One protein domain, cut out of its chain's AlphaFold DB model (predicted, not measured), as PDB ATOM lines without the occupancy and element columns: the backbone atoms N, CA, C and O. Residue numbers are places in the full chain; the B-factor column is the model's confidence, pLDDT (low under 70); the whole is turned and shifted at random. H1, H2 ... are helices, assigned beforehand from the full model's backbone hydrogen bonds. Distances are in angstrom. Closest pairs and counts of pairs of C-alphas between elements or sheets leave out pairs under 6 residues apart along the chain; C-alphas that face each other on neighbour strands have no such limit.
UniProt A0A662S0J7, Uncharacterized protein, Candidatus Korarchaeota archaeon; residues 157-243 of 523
ATOM      1  N   TYR A 157     214.959 140.761 122.517       75.62
ATOM      2  CA  TYR A 157     214.566 142.044 123.099       75.62
ATOM      3  C   TYR A 157     215.256 142.255 124.443       75.62
ATOM      4  O   TYR A 157     215.283 141.362 125.293       75.62
ATOM      5  N   ALA A 158     215.840 143.437 124.634       74.00
ATOM      6  CA  ALA A 158     216.426 143.813 125.914       74.00
ATOM      7  C   ALA A 158     215.342 144.357 126.857       74.00
ATOM      8  O   ALA A 158     214.433 145.066 126.433       74.00
ATOM      9  N   VAL A 159     215.460 144.087 128.157       77.06
ATOM     10  CA  VAL A 159     214.502 144.602 129.156       77.06
ATOM     11  C   VAL A 159     214.548 146.131 129.222       77.06
ATOM     12  O   VAL A 159     213.531 146.796 129.393       77.06
ATOM     13  N   GLU A 160     215.728 146.725 129.066       76.00
ATOM     14  CA  GLU A 160     215.894 148.179 129.029       76.00
ATOM     15  C   GLU A 160     215.182 148.808 127.825       76.00
ATOM     16  O   GLU A 160     214.672 149.926 127.920       76.00
ATOM     17  N   GLU A 161     215.119 148.079 126.713       73.31
ATOM     18  CA  GLU A 161     214.456 148.511 125.489       73.31
ATOM     19  C   GLU A 161     212.938 148.582 125.681       73.31
ATOM     20  O   GLU A 161     212.333 149.614 125.381       73.31
ATOM     21  N   THR A 162     212.327 147.533 126.246       82.81
ATOM     22  CA  THR A 162     210.878 147.499 126.505       82.81
ATOM     23  C   THR A 162     210.472 148.572 127.514       82.81
ATOM     24  O   THR A 162     209.511 149.304 127.286       82.81
ATOM     25  N   ARG A 163     211.267 148.786 128.572       86.88
ATOM     26  CA  ARG A 163     211.047 149.882 129.538       86.88
ATOM     27  C   ARG A 163     211.148 151.268 128.892       86.88
ATOM     28  O   ARG A 163     210.357 152.162 129.205       86.88
ATOM     29  N   GLY A 164     212.114 151.458 127.993       82.38
ATOM     30  CA  GLY A 164     212.273 152.695 127.227       82.38
ATOM     31  C   GLY A 164     211.139 152.929 126.225       82.38
ATOM     32  O   GLY A 164     210.747 154.073 125.997       82.38
ATOM     33  N   CYS A 165     210.592 151.861 125.650       83.88
ATOM     34  CA  CYS A 165     209.378 151.898 124.840       83.88
ATOM     35  C   CYS A 165     208.170 152.331 125.691       83.88
ATOM     36  O   CYS A 165     207.587 153.363 125.377       83.88
ATOM     37  N   VAL A 166     207.880 151.687 126.831       92.19
ATOM     38  CA  VAL A 166     206.786 152.119 127.734       92.19
ATOM     39  C   VAL A 166     206.891 153.600 128.082       92.19
ATOM     40  O   VAL A 166     205.901 154.325 128.044       92.19
ATOM     41  N   SER A 167     208.107 154.073 128.363       88.69
ATOM     42  CA  SER A 167     208.324 155.481 128.696       88.69
ATOM     43  C   SER A 167     207.922 156.428 127.563       88.69
ATOM     44  O   SER A 167     207.318 157.470 127.818       88.69
ATOM     45  N   ARG A 168     208.243 156.062 126.317       84.12
ATOM     46  CA  ARG A 168     207.892 156.827 125.114       84.12
ATOM     47  C   ARG A 168     206.407 156.748 124.797       84.12
ATOM     48  O   ARG A 168     205.820 157.798 124.580       84.12
ATOM     49  N   LEU A 169     205.819 155.554 124.837       90.12
ATOM     50  CA  LEU A 169     204.391 155.341 124.600       90.12
ATOM     51  C   LEU A 169     203.549 156.213 125.529       90.12
ATOM     52  O   LEU A 169     202.757 157.022 125.062       90.12
ATOM     53  N   VAL A 170     203.776 156.103 126.841       92.81
ATOM     54  CA  VAL A 170     203.006 156.869 127.828       92.81
ATOM     55  C   VAL A 170     203.219 158.372 127.644       92.81
ATOM     56  O   VAL A 170     202.274 159.134 127.782       92.81
ATOM     57  N   SER A 171     204.433 158.811 127.296       87.62
ATOM     58  CA  SER A 171     204.697 160.235 127.039       87.62
ATOM     59  C   SER A 171     204.052 160.746 125.747       87.62
ATOM     60  O   SER A 171     203.763 161.936 125.663       87.62
ATOM     61  N   ALA A 172     203.892 159.884 124.739       86.06
ATOM     62  CA  ALA A 172     203.295 160.229 123.454       86.06
ATOM     63  C   ALA A 172     201.771 160.326 123.554       86.06
ATOM     64  O   ALA A 172     201.215 161.307 123.078       86.06
ATOM     65  N   VAL A 173     201.141 159.346 124.210       91.25
ATOM     66  CA  VAL A 173     199.688 159.297 124.424       91.25
ATOM     67  C   VAL A 173     199.273 160.312 125.491       91.25
ATOM     68  O   VAL A 173     198.506 161.217 125.227       91.25
ATOM     69  N   LEU A 174     199.867 160.278 126.690       89.06
ATOM     70  CA  LEU A 174     199.504 161.201 127.781       89.06
ATOM     71  C   LEU A 174     200.238 162.546 127.708       89.06
ATOM     72  O   LEU A 174     200.534 163.163 128.740       89.06
ATOM     73  N   GLY A 175     200.578 162.991 126.498       84.25
ATOM     74  CA  GLY A 175     201.320 164.228 126.269       84.25
ATOM     75  C   GLY A 175     200.533 165.474 126.685       84.25
ATOM     76  O   GLY A 175     201.105 166.400 127.268       84.25
ATOM     77  N   ASP A 176     199.225 165.481 126.431       84.62
ATOM     78  CA  ASP A 176     198.292 166.543 126.830       84.62
ATOM     79  C   ASP A 176     197.559 166.250 128.155       84.62
ATOM     80  O   ASP A 176     196.892 167.132 128.700       84.62
ATOM     81  N   GLY A 177     197.782 165.059 128.717       84.56
ATOM     82  CA  GLY A 177     197.270 164.620 130.012       84.56
ATOM     83  C   GLY A 177     196.004 163.773 129.948       84.56
ATOM     84  O   GLY A 177     195.560 163.341 131.006       84.56
ATOM     85  N   VAL A 178     195.452 163.511 128.763       88.44
ATOM     86  CA  VAL A 178     194.271 162.656 128.569       88.44
ATOM     87  C   VAL A 178     194.539 161.631 127.468       88.44
ATOM     88  O   VAL A 178     195.512 161.758 126.740       88.44
ATOM     89  N   VAL A 179     193.705 160.594 127.374       92.62
ATOM     90  CA  VAL A 179     193.671 159.708 126.200       92.62
ATOM     91  C   VAL A 179     192.505 160.160 125.333       92.62
ATOM     92  O   VAL A 179     191.356 160.065 125.767       92.62
ATOM     93  N   ASP A 180     192.771 160.685 124.137       91.75
ATOM     94  CA  ASP A 180     191.692 161.113 123.238       91.75
ATOM     95  C   ASP A 180     191.014 159.931 122.508       91.75
ATOM     96  O   ASP A 180     191.498 158.800 122.531       91.75
ATOM     97  N   ASP A 181     189.869 160.171 121.855       93.19
ATOM     98  CA  ASP A 181     189.107 159.120 121.154       93.19
ATOM     99  C   ASP A 181     189.937 158.383 120.080       93.19
ATOM    100  O   ASP A 181     189.737 157.189 119.847       93.19
ATOM    101  N   GLY A 182     190.849 159.089 119.403       94.06
ATOM    102  CA  GLY A 182     191.713 158.520 118.372       94.06
ATOM    103  C   GLY A 182     192.836 157.682 118.973       94.06
ATOM    104  O   GLY A 182     193.113 156.589 118.486       94.06
ATOM    105  N   GLU A 183     193.443 158.154 120.059       95.12
ATOM    106  CA  GLU A 183     194.441 157.398 120.819       95.12
ATOM    107  C   GLU A 183     193.830 156.149 121.455       95.12
ATOM    108  O   GLU A 183     194.409 155.069 121.369       95.12
ATOM    109  N   ALA A 184     192.624 156.258 122.017       95.31
ATOM    110  CA  ALA A 184     191.867 155.128 122.538       95.31
ATOM    111  C   ALA A 184     191.594 154.081 121.448       95.31
ATOM    112  O   ALA A 184     191.831 152.891 121.664       95.31
ATOM    113  N   ALA A 185     191.129 154.509 120.270       95.69
ATOM    114  CA  ALA A 185     190.890 153.619 119.135       95.69
ATOM    115  C   ALA A 185     192.184 152.944 118.650       95.69
ATOM    116  O   ALA A 185     192.200 151.728 118.449       95.69
ATOM    117  N   ALA A 186     193.280 153.701 118.546       95.12
ATOM    118  CA  ALA A 186     194.592 153.172 118.193       95.12
ATOM    119  C   ALA A 186     195.066 152.119 119.206       95.12
ATOM    120  O   ALA A 186     195.434 151.020 118.807       95.12
ATOM    121  N   LEU A 187     195.008 152.414 120.508       95.38
ATOM    122  CA  LEU A 187     195.413 151.494 121.577       95.38
ATOM    123  C   LEU A 187     194.583 150.209 121.582       95.38
ATOM    124  O   LEU A 187     195.142 149.125 121.728       95.38
ATOM    125  N   LEU A 188     193.269 150.316 121.376       95.31
ATOM    126  CA  LEU A 188     192.382 149.157 121.253       95.31
ATOM    127  C   LEU A 188     192.722 148.303 120.027       95.31
ATOM    128  O   LEU A 188     192.645 147.078 120.098       95.31
ATOM    129  N   ALA A 189     193.124 148.929 118.920       93.81
ATOM    130  CA  ALA A 189     193.562 148.213 117.727       93.81
ATOM    131  C   ALA A 189     194.882 147.451 117.935       93.81
ATOM    132  O   ALA A 189     195.120 146.466 117.236       93.81
ATOM    133  N   LEU A 190     195.714 147.850 118.910       91.50
ATOM    134  CA  LEU A 190     196.959 147.145 119.238       91.50
ATOM    135  C   LEU A 190     196.751 145.819 119.961       91.50
ATOM    136  O   LEU A 190     197.645 144.972 119.958       91.50
ATOM    137  N   GLU A 191     195.597 145.628 120.594       86.38
ATOM    138  CA  GLU A 191     195.371 144.469 121.444       86.38
ATOM    139  C   GLU A 191     195.392 143.162 120.649       86.38
ATOM    140  O   GLU A 191     194.580 142.916 119.756       86.38
ATOM    141  N   GLY A 192     196.318 142.277 121.021       83.69
ATOM    142  CA  GLY A 192     196.471 140.973 120.378       83.69
ATOM    143  C   GLY A 192     197.239 141.008 119.056       83.69
ATOM    144  O   GLY A 192     197.314 139.977 118.377       83.69
ATOM    145  N   LEU A 193     197.828 142.149 118.695       87.50
ATOM    146  CA  LEU A 193     198.785 142.219 117.600       87.50
ATOM    147  C   LEU A 193     200.106 141.522 117.968       87.50
ATOM    148  O   LEU A 193     200.416 141.314 119.140       87.50
ATOM    149  N   PRO A 194     200.919 141.118 116.976       87.31
ATOM    150  CA  PRO A 194     202.224 140.541 117.254       87.31
ATOM    151  C   PRO A 194     203.121 141.495 118.057       87.31
ATOM    152  O   PRO A 194     203.255 142.665 117.714       87.31
ATOM    153  N   PHE A 195     203.831 140.967 119.058       87.81
ATOM    154  CA  PHE A 195     204.678 141.767 119.955       87.81
ATOM    155  C   PHE A 195     205.667 142.701 119.235       87.81
ATOM    156  O   PHE A 195     205.875 143.832 119.665       87.81
ATOM    157  N   HIS A 196     206.291 142.243 118.142       81.25
ATOM    158  CA  HIS A 196     207.225 143.076 117.378       81.25
ATOM    159  C   HIS A 196     206.555 144.338 116.838       81.25
ATOM    160  O   HIS A 196     207.145 145.408 116.896       81.25
ATOM    161  N   TYR A 197     205.309 144.207 116.387       83.62
ATOM    162  CA  TYR A 197     204.553 145.295 115.799       83.62
ATOM    163  C   TYR A 197     204.168 146.331 116.864       83.62
ATOM    164  O   TYR A 197     204.391 147.526 116.682       83.62
ATOM    165  N   VAL A 198     203.729 145.872 118.043       86.12
ATOM    166  CA  VAL A 198     203.469 146.743 119.204       86.12
ATOM    167  C   VAL A 198     204.727 147.520 119.608       86.12
ATOM    168  O   VAL A 198     204.665 148.723 119.874       86.12
ATOM    169  N   VAL A 199     205.888 146.856 119.636       81.12
ATOM    170  CA  VAL A 199     207.164 147.511 119.950       81.12
ATOM    171  C   VAL A 199     207.548 148.524 118.875       81.12
ATOM    172  O   VAL A 199     207.923 149.636 119.239       81.12
ATOM    173  N   ASP A 200     207.433 148.196 117.591       76.88
ATOM    174  CA  ASP A 200     207.796 149.107 116.500       76.88
ATOM    175  C   ASP A 200     206.944 150.392 116.555       76.88
ATOM    176  O   ASP A 200     207.491 151.500 116.609       76.88
ATOM    177  N   LEU A 201     205.622 150.272 116.723       79.19
ATOM    178  CA  LEU A 201     204.717 151.418 116.887       79.19
ATOM    179  C   LEU A 201     205.010 152.236 118.145       79.19
ATOM    180  O   LEU A 201     205.069 153.465 118.107       79.19
ATOM    181  N   CYS A 202     205.261 151.572 119.267       81.00
ATOM    182  CA  CYS A 202     205.657 152.235 120.499       81.00
ATOM    183  C   CYS A 202     206.958 153.039 120.337       81.00
ATOM    184  O   CYS A 202     207.092 154.160 120.835       81.00
ATOM    185  N   GLN A 203     207.939 152.471 119.634       74.19
ATOM    186  CA  GLN A 203     209.219 153.123 119.401       74.19
ATOM    187  C   GLN A 203     209.111 154.290 118.430       74.19
ATOM    188  O   GLN A 203     209.885 155.247 118.557       74.19
ATOM    189  N   SER A 204     208.147 154.207 117.516       73.81
ATOM    190  CA  SER A 204     207.888 155.211 116.500       73.81
ATOM    191  C   SER A 204     207.352 156.530 117.090       73.81
ATOM    192  O   SER A 204     207.650 157.614 116.592       73.81
ATOM    193  N   GLY A 205     206.588 156.439 118.187       76.12
ATOM    194  CA  GLY A 205     205.847 157.565 118.759       76.12
ATOM    195  C   GLY A 205     204.566 157.927 117.997       76.12
ATOM    196  O   GLY A 205     203.893 158.874 118.390       76.12
ATOM    197  N   ILE A 206     204.208 157.174 116.949       79.06
ATOM    198  CA  ILE A 206     203.061 157.435 116.062       79.06
ATOM    199  C   ILE A 206     201.707 157.422 116.779       79.06
ATOM    200  O   ILE A 206     200.747 158.009 116.297       79.06
ATOM    201  N   LEU A 207     201.653 156.780 117.947       85.00
ATOM    202  CA  LEU A 207     200.452 156.617 118.764       85.00
ATOM    203  C   LEU A 207     200.039 157.893 119.518       85.00
ATOM    204  O   LEU A 207     199.063 157.850 120.252       85.00
ATOM    205  N   GLY A 208     200.769 159.005 119.370       82.38
ATOM    206  CA  GLY A 208     200.381 160.307 119.926       82.38
ATOM    207  C   GLY A 208     199.506 161.124 118.967       82.38
ATOM    208  O   GLY A 208     199.750 161.144 117.756       82.38
ATOM    209  N   GLY A 209     198.521 161.846 119.505       79.00
ATOM    210  CA  GLY A 209     197.373 162.399 118.773       79.00
ATOM    211  C   GLY A 209     197.620 163.101 117.423       79.00
ATOM    212  O   GLY A 209     196.879 162.854 116.469       79.00
ATOM    213  N   GLU A 210     198.628 163.974 117.271       78.25
ATOM    214  CA  GLU A 210     198.884 164.618 115.961       78.25
ATOM    215  C   GLU A 210     199.404 163.632 114.907       78.25
ATOM    216  O   GLU A 210     199.040 163.747 113.735       78.25
ATOM    217  N   LEU A 211     200.223 162.659 115.314       84.44
ATOM    218  CA  LEU A 211     200.817 161.686 114.404       84.44
ATOM    219  C   LEU A 211     199.803 160.634 113.961       84.44
ATOM    220  O   LEU A 211     199.860 160.233 112.808       84.44
ATOM    221  N   LEU A 212     198.816 160.271 114.783       89.56
ATOM    222  CA  LEU A 212     197.743 159.344 114.386       89.56
ATOM    223  C   LEU A 212     196.935 159.818 113.168       89.56
ATOM    224  O   LEU A 212     196.422 159.005 112.403       89.56
ATOM    225  N   ARG A 213     196.832 161.138 112.968       88.62
ATOM    226  CA  ARG A 213     196.157 161.744 111.803       88.62
ATOM    227  C   ARG A 213     197.073 161.892 110.584       88.62
ATOM    228  O   ARG A 213     196.607 162.332 109.534       88.62
ATOM    229  N   GLY A 214     198.364 161.618 110.753       85.19
ATOM    230  CA  GLY A 214     199.340 161.559 109.673       85.19
ATOM    231  C   GLY A 214     199.174 160.301 108.826       85.19
ATOM    232  O   GLY A 214     198.343 159.457 109.129       85.19
ATOM    233  N   ASP A 215     199.974 160.213 107.773       81.00
ATOM    234  CA  ASP A 215     200.014 159.128 106.784       81.00
ATOM    235  C   ASP A 215     201.501 158.781 106.607       81.00
ATOM    236  O   ASP A 215     202.213 159.409 105.805       81.00
ATOM    237  N   ALA A 216     202.015 157.954 107.521       73.88
ATOM    238  CA  ALA A 216     203.452 157.782 107.722       73.88
ATOM    239  C   ALA A 216     204.090 156.965 106.594       73.88
ATOM    240  O   ALA A 216     205.097 157.399 106.027       73.88
ATOM    241  N   ASP A 217     203.480 155.843 106.212       68.44
ATOM    242  CA  ASP A 217     203.883 155.050 105.046       68.44
ATOM    243  C   ASP A 217     203.430 155.662 103.717       68.44
ATOM    244  O   ASP A 217     204.013 155.408 102.652       68.44
ATOM    245  N   SER A 218     202.523 156.638 103.815       71.31
ATOM    246  CA  SER A 218     202.320 157.616 102.788       71.31
ATOM    247  C   SER A 218     201.561 157.040 101.574       71.31
ATOM    248  O   SER A 218     201.721 157.508 100.427       71.31
ATOM    249  N   ASP A 219     200.706 156.055 101.868       69.38
ATOM    250  CA  ASP A 219     199.906 155.210 100.983       69.38
ATOM    251  C   ASP A 219     198.472 155.745 100.739       69.38
ATOM    252  O   ASP A 219     197.726 155.239  99.883       69.38
ATOM    253  N   GLY A 220     198.125 156.838 101.429       81.12
ATOM    254  CA  GLY A 220     196.848 157.533 101.335       81.12
ATOM    255  C   GLY A 220     195.827 157.160 102.409       81.12
ATOM    256  O   GLY A 220     194.676 157.603 102.283       81.12
ATOM    257  N   PHE A 221     196.215 156.387 103.421       85.25
ATOM    258  CA  PHE A 221     195.461 156.151 104.646       85.25
ATOM    259  C   PHE A 221     196.113 156.880 105.820       85.25
ATOM    260  O   PHE A 221     197.309 157.129 105.840       85.25
ATOM    261  N   SER A 222     195.310 157.317 106.788       90.38
ATOM    262  CA  SER A 222     195.890 157.811 108.035       90.38
ATOM    263  C   SER A 222     196.338 156.653 108.918       90.38
ATOM    264  O   SER A 222     195.716 155.591 108.918       90.38
ATOM    265  N   ASN A 223     197.336 156.902 109.761       88.62
ATOM    266  CA  ASN A 223     197.880 155.902 110.671       88.62
ATOM    267  C   ASN A 223     196.789 155.274 111.557       88.62
ATOM    268  O   ASN A 223     196.824 154.083 111.849       88.62
ATOM    269  N   LEU A 224     195.786 156.060 111.971       93.62
ATOM    270  CA  LEU A 224     194.625 155.547 112.700       93.62
ATOM    271  C   LEU A 224     193.736 154.632 111.842       93.62
ATOM    272  O   LEU A 224     193.351 153.565 112.310       93.62
ATOM    273  N   GLU A 225     193.412 155.024 110.605       93.62
ATOM    274  CA  GLU A 225     192.597 154.196 109.698       93.62
ATOM    275  C   GLU A 225     193.265 152.845 109.416       93.62
ATOM    276  O   GLU A 225     192.586 151.826 109.297       93.62
ATOM    277  N   GLU A 226     194.590 152.836 109.330       90.81
ATOM    278  CA  GLU A 226     195.390 151.631 109.148       90.81
ATOM    279  C   GLU A 226     195.382 150.728 110.378       90.81
ATOM    280  O   GLU A 226     195.078 149.536 110.272       90.81
ATOM    281  N   LEU A 227     195.611 151.297 111.565       91.88
ATOM    282  CA  LEU A 227     195.502 150.556 112.820       91.88
ATOM    283  C   LEU A 227     194.110 149.925 112.965       91.88
ATOM    284  O   LEU A 227     194.002 148.725 113.215       91.88
ATOM    285  N   GLU A 228     193.039 150.683 112.710       91.81
ATOM    286  CA  GLU A 228     191.661 150.172 112.729       91.81
ATOM    287  C   GLU A 228     191.399 149.097 111.655       91.81
ATOM    288  O   GLU A 228     190.581 148.192 111.857       91.81
ATOM    289  N   ALA A 229     192.098 149.163 110.518       89.50
ATOM    290  CA  ALA A 229     192.055 148.152 109.463       89.50
ATOM    291  C   ALA A 229     192.936 146.920 109.753       89.50
ATOM    292  O   ALA A 229     192.859 145.928 109.017       89.50
ATOM    293  N   GLY A 230     193.743 146.947 110.819       87.38
ATOM    294  CA  GLY A 230     194.697 145.893 111.160       87.38
ATOM    295  C   GLY A 230     195.885 145.832 110.199       87.38
ATOM    296  O   GLY A 230     196.363 144.730 109.880       87.38
ATOM    297  N   THR A 231     196.307 146.992 109.695       83.88
ATOM    298  CA  THR A 231     197.500 147.172 108.864       83.88
ATOM    299  C   THR A 231     198.593 147.924 109.615       83.88
ATOM    300  O   THR A 231     198.330 148.525 110.659       83.88
ATOM    301  N   ASP A 232     199.833 147.799 109.142       80.69
ATOM    302  CA  ASP A 232     201.002 148.493 109.687       80.69
ATOM    303  C   ASP A 232     201.200 149.878 109.052       80.69
ATOM    304  O   ASP A 232     201.662 149.923 107.914       80.69
ATOM    305  N   PRO A 233     200.942 150.987 109.786       77.69
ATOM    306  CA  PRO A 233     201.039 152.350 109.265       77.69
ATOM    307  C   PRO A 233     202.463 152.804 108.959       77.69
ATOM    308  O   PRO A 233     202.702 153.921 108.509       77.69
ATOM    309  N   MET A 234     203.441 151.950 109.248       72.56
ATOM    310  CA  MET A 234     204.833 152.144 108.890       72.56
ATOM    311  C   MET A 234     205.268 151.155 107.791       72.56
ATOM    312  O   MET A 234     206.459 150.907 107.589       72.56
ATOM    313  N   ASN A 235     204.329 150.530 107.082       72.88
ATOM    314  CA  ASN A 235     204.619 149.552 106.044       72.88
ATOM    315  C   ASN A 235     203.778 149.804 104.791       72.88
ATOM    316  O   ASN A 235     202.701 149.238 104.640       72.88
ATOM    317  N   ASP A 236     204.399 150.470 103.813       65.12
ATOM    318  CA  ASP A 236     203.836 150.829 102.497       65.12
ATOM    319  C   ASP A 236     203.291 149.652 101.665       65.12
ATOM    320  O   ASP A 236     202.683 149.833 100.606       65.12
ATOM    321  N   LEU A 237     203.553 148.418 102.099       70.50
ATOM    322  CA  LEU A 237     203.071 147.191 101.477       70.50
ATOM    323  C   LEU A 237     201.814 146.627 102.145       70.50
ATOM    324  O   LEU A 237     201.131 145.814 101.523       70.50
ATOM    325  N   ASP A 238     201.502 147.020 103.381       73.00
ATOM    326  CA  ASP A 238     200.318 146.565 104.119       73.00
ATOM    327  C   ASP A 238     199.106 147.476 103.859       73.00
ATOM    328  O   ASP A 238     198.192 147.547 104.666       73.00
ATOM    329  N   ASN A 239     199.045 148.121 102.692       78.69
ATOM    330  CA  ASN A 239     197.982 149.052 102.323       78.69
ATOM    331  C   ASN A 239     196.571 148.421 102.437       78.69
ATOM    332  O   ASN A 239     196.271 147.446 101.724       78.69
ATOM    333  N   PRO A 240     195.637 149.006 103.218       80.56
ATOM    334  CA  PRO A 240     194.292 148.457 103.431       80.56
ATOM    335  C   PRO A 240     193.518 148.161 102.143       80.56
ATOM    336  O   PRO A 240     192.823 147.145 102.012       80.56
ATOM    337  N   ARG A 241     193.637 149.044 101.147       81.56
ATOM    338  CA  ARG A 241     192.928 148.912  99.872       81.56
ATOM    339  C   ARG A 241     193.525 147.826  98.986       81.56
ATOM    340  O   ARG A 241     192.757 147.106  98.344       81.56
ATOM    341  N   LEU A 242     194.849 147.727  98.892       73.69
ATOM    342  CA  LEU A 242     195.512 146.688  98.103       73.69
ATOM    343  C   LEU A 242     195.299 145.320  98.741       73.69
ATOM    344  O   LEU A 242     194.922 144.383  98.036       73.69
ATOM    345  N   ASN A 243     195.387 145.242 100.066       79.69
ATOM    346  CA  ASN A 243     195.100 144.036 100.831       79.69
ATOM    347  C   ASN A 243     193.689 143.497 100.571       79.69
ATOM    348  O   ASN A 243     193.501 142.296 100.373       79.69
TER     349      ASN A 243
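Overview. This is residues 157 to 243 of the 523 residues of an uncharacterized protein of Candidatus Korarchaeota archaeon (UniProt A0A662S0J7). Helices follow one another along the longest axis: H1 makes one end, H2, H3 and short H4 the middle, H5 packs on H2, and short H6 lies at the other end. There are 87 residues printed, with six named helices, H1 to H6 in chain order, and no named strand: all helix. The whole is compact, radius of gyration of the C-alphas 12.5 A, spanning 37 by 30 by 21 A.

Arrangement. H1, residues 159 to 173, touches H3, residues 195 to 204, the same way at a steep tilt of 57 degrees; their closest C-alphas, of Leu 169 and Cys 202, are 5.3 A apart. H2, residues 181 to 190, touches H5, residues 223 to 229, the same way at a steep tilt of 54 degrees, closest C-alphas Ala 189 and Glu 228, 5.7 A. H4, residues 209 to 212, touches H2, closest C-alphas Gly 209 and Glu 183, 6.1 A. H6, residues 240 to 243, is close to H5 but not clearly touching, closest C-alphas Pro 240 and Ala 229, 6.4 A. Every O i to N i+4 pair is within hydrogen-bond range in H1, H2, H3 and H5; H4 and H6 are too short for one.

Along the chain. H1 begins at C-alpha 159, (214.502, 144.602, 129.156), and measures 21.4 A from first to last C-alpha; H2 measures 14.4 A and H3 14.2 A. H6 ends at C-alpha 243, (195.100, 144.036, 100.831).

Size, cuts and confidence. The C-alphas farthest apart, of Glu 160 and Arg 241, are 37.1 A apart. The printed part has no cut and no long link; pLDDT is under 70 at residues 217, 219 and 236.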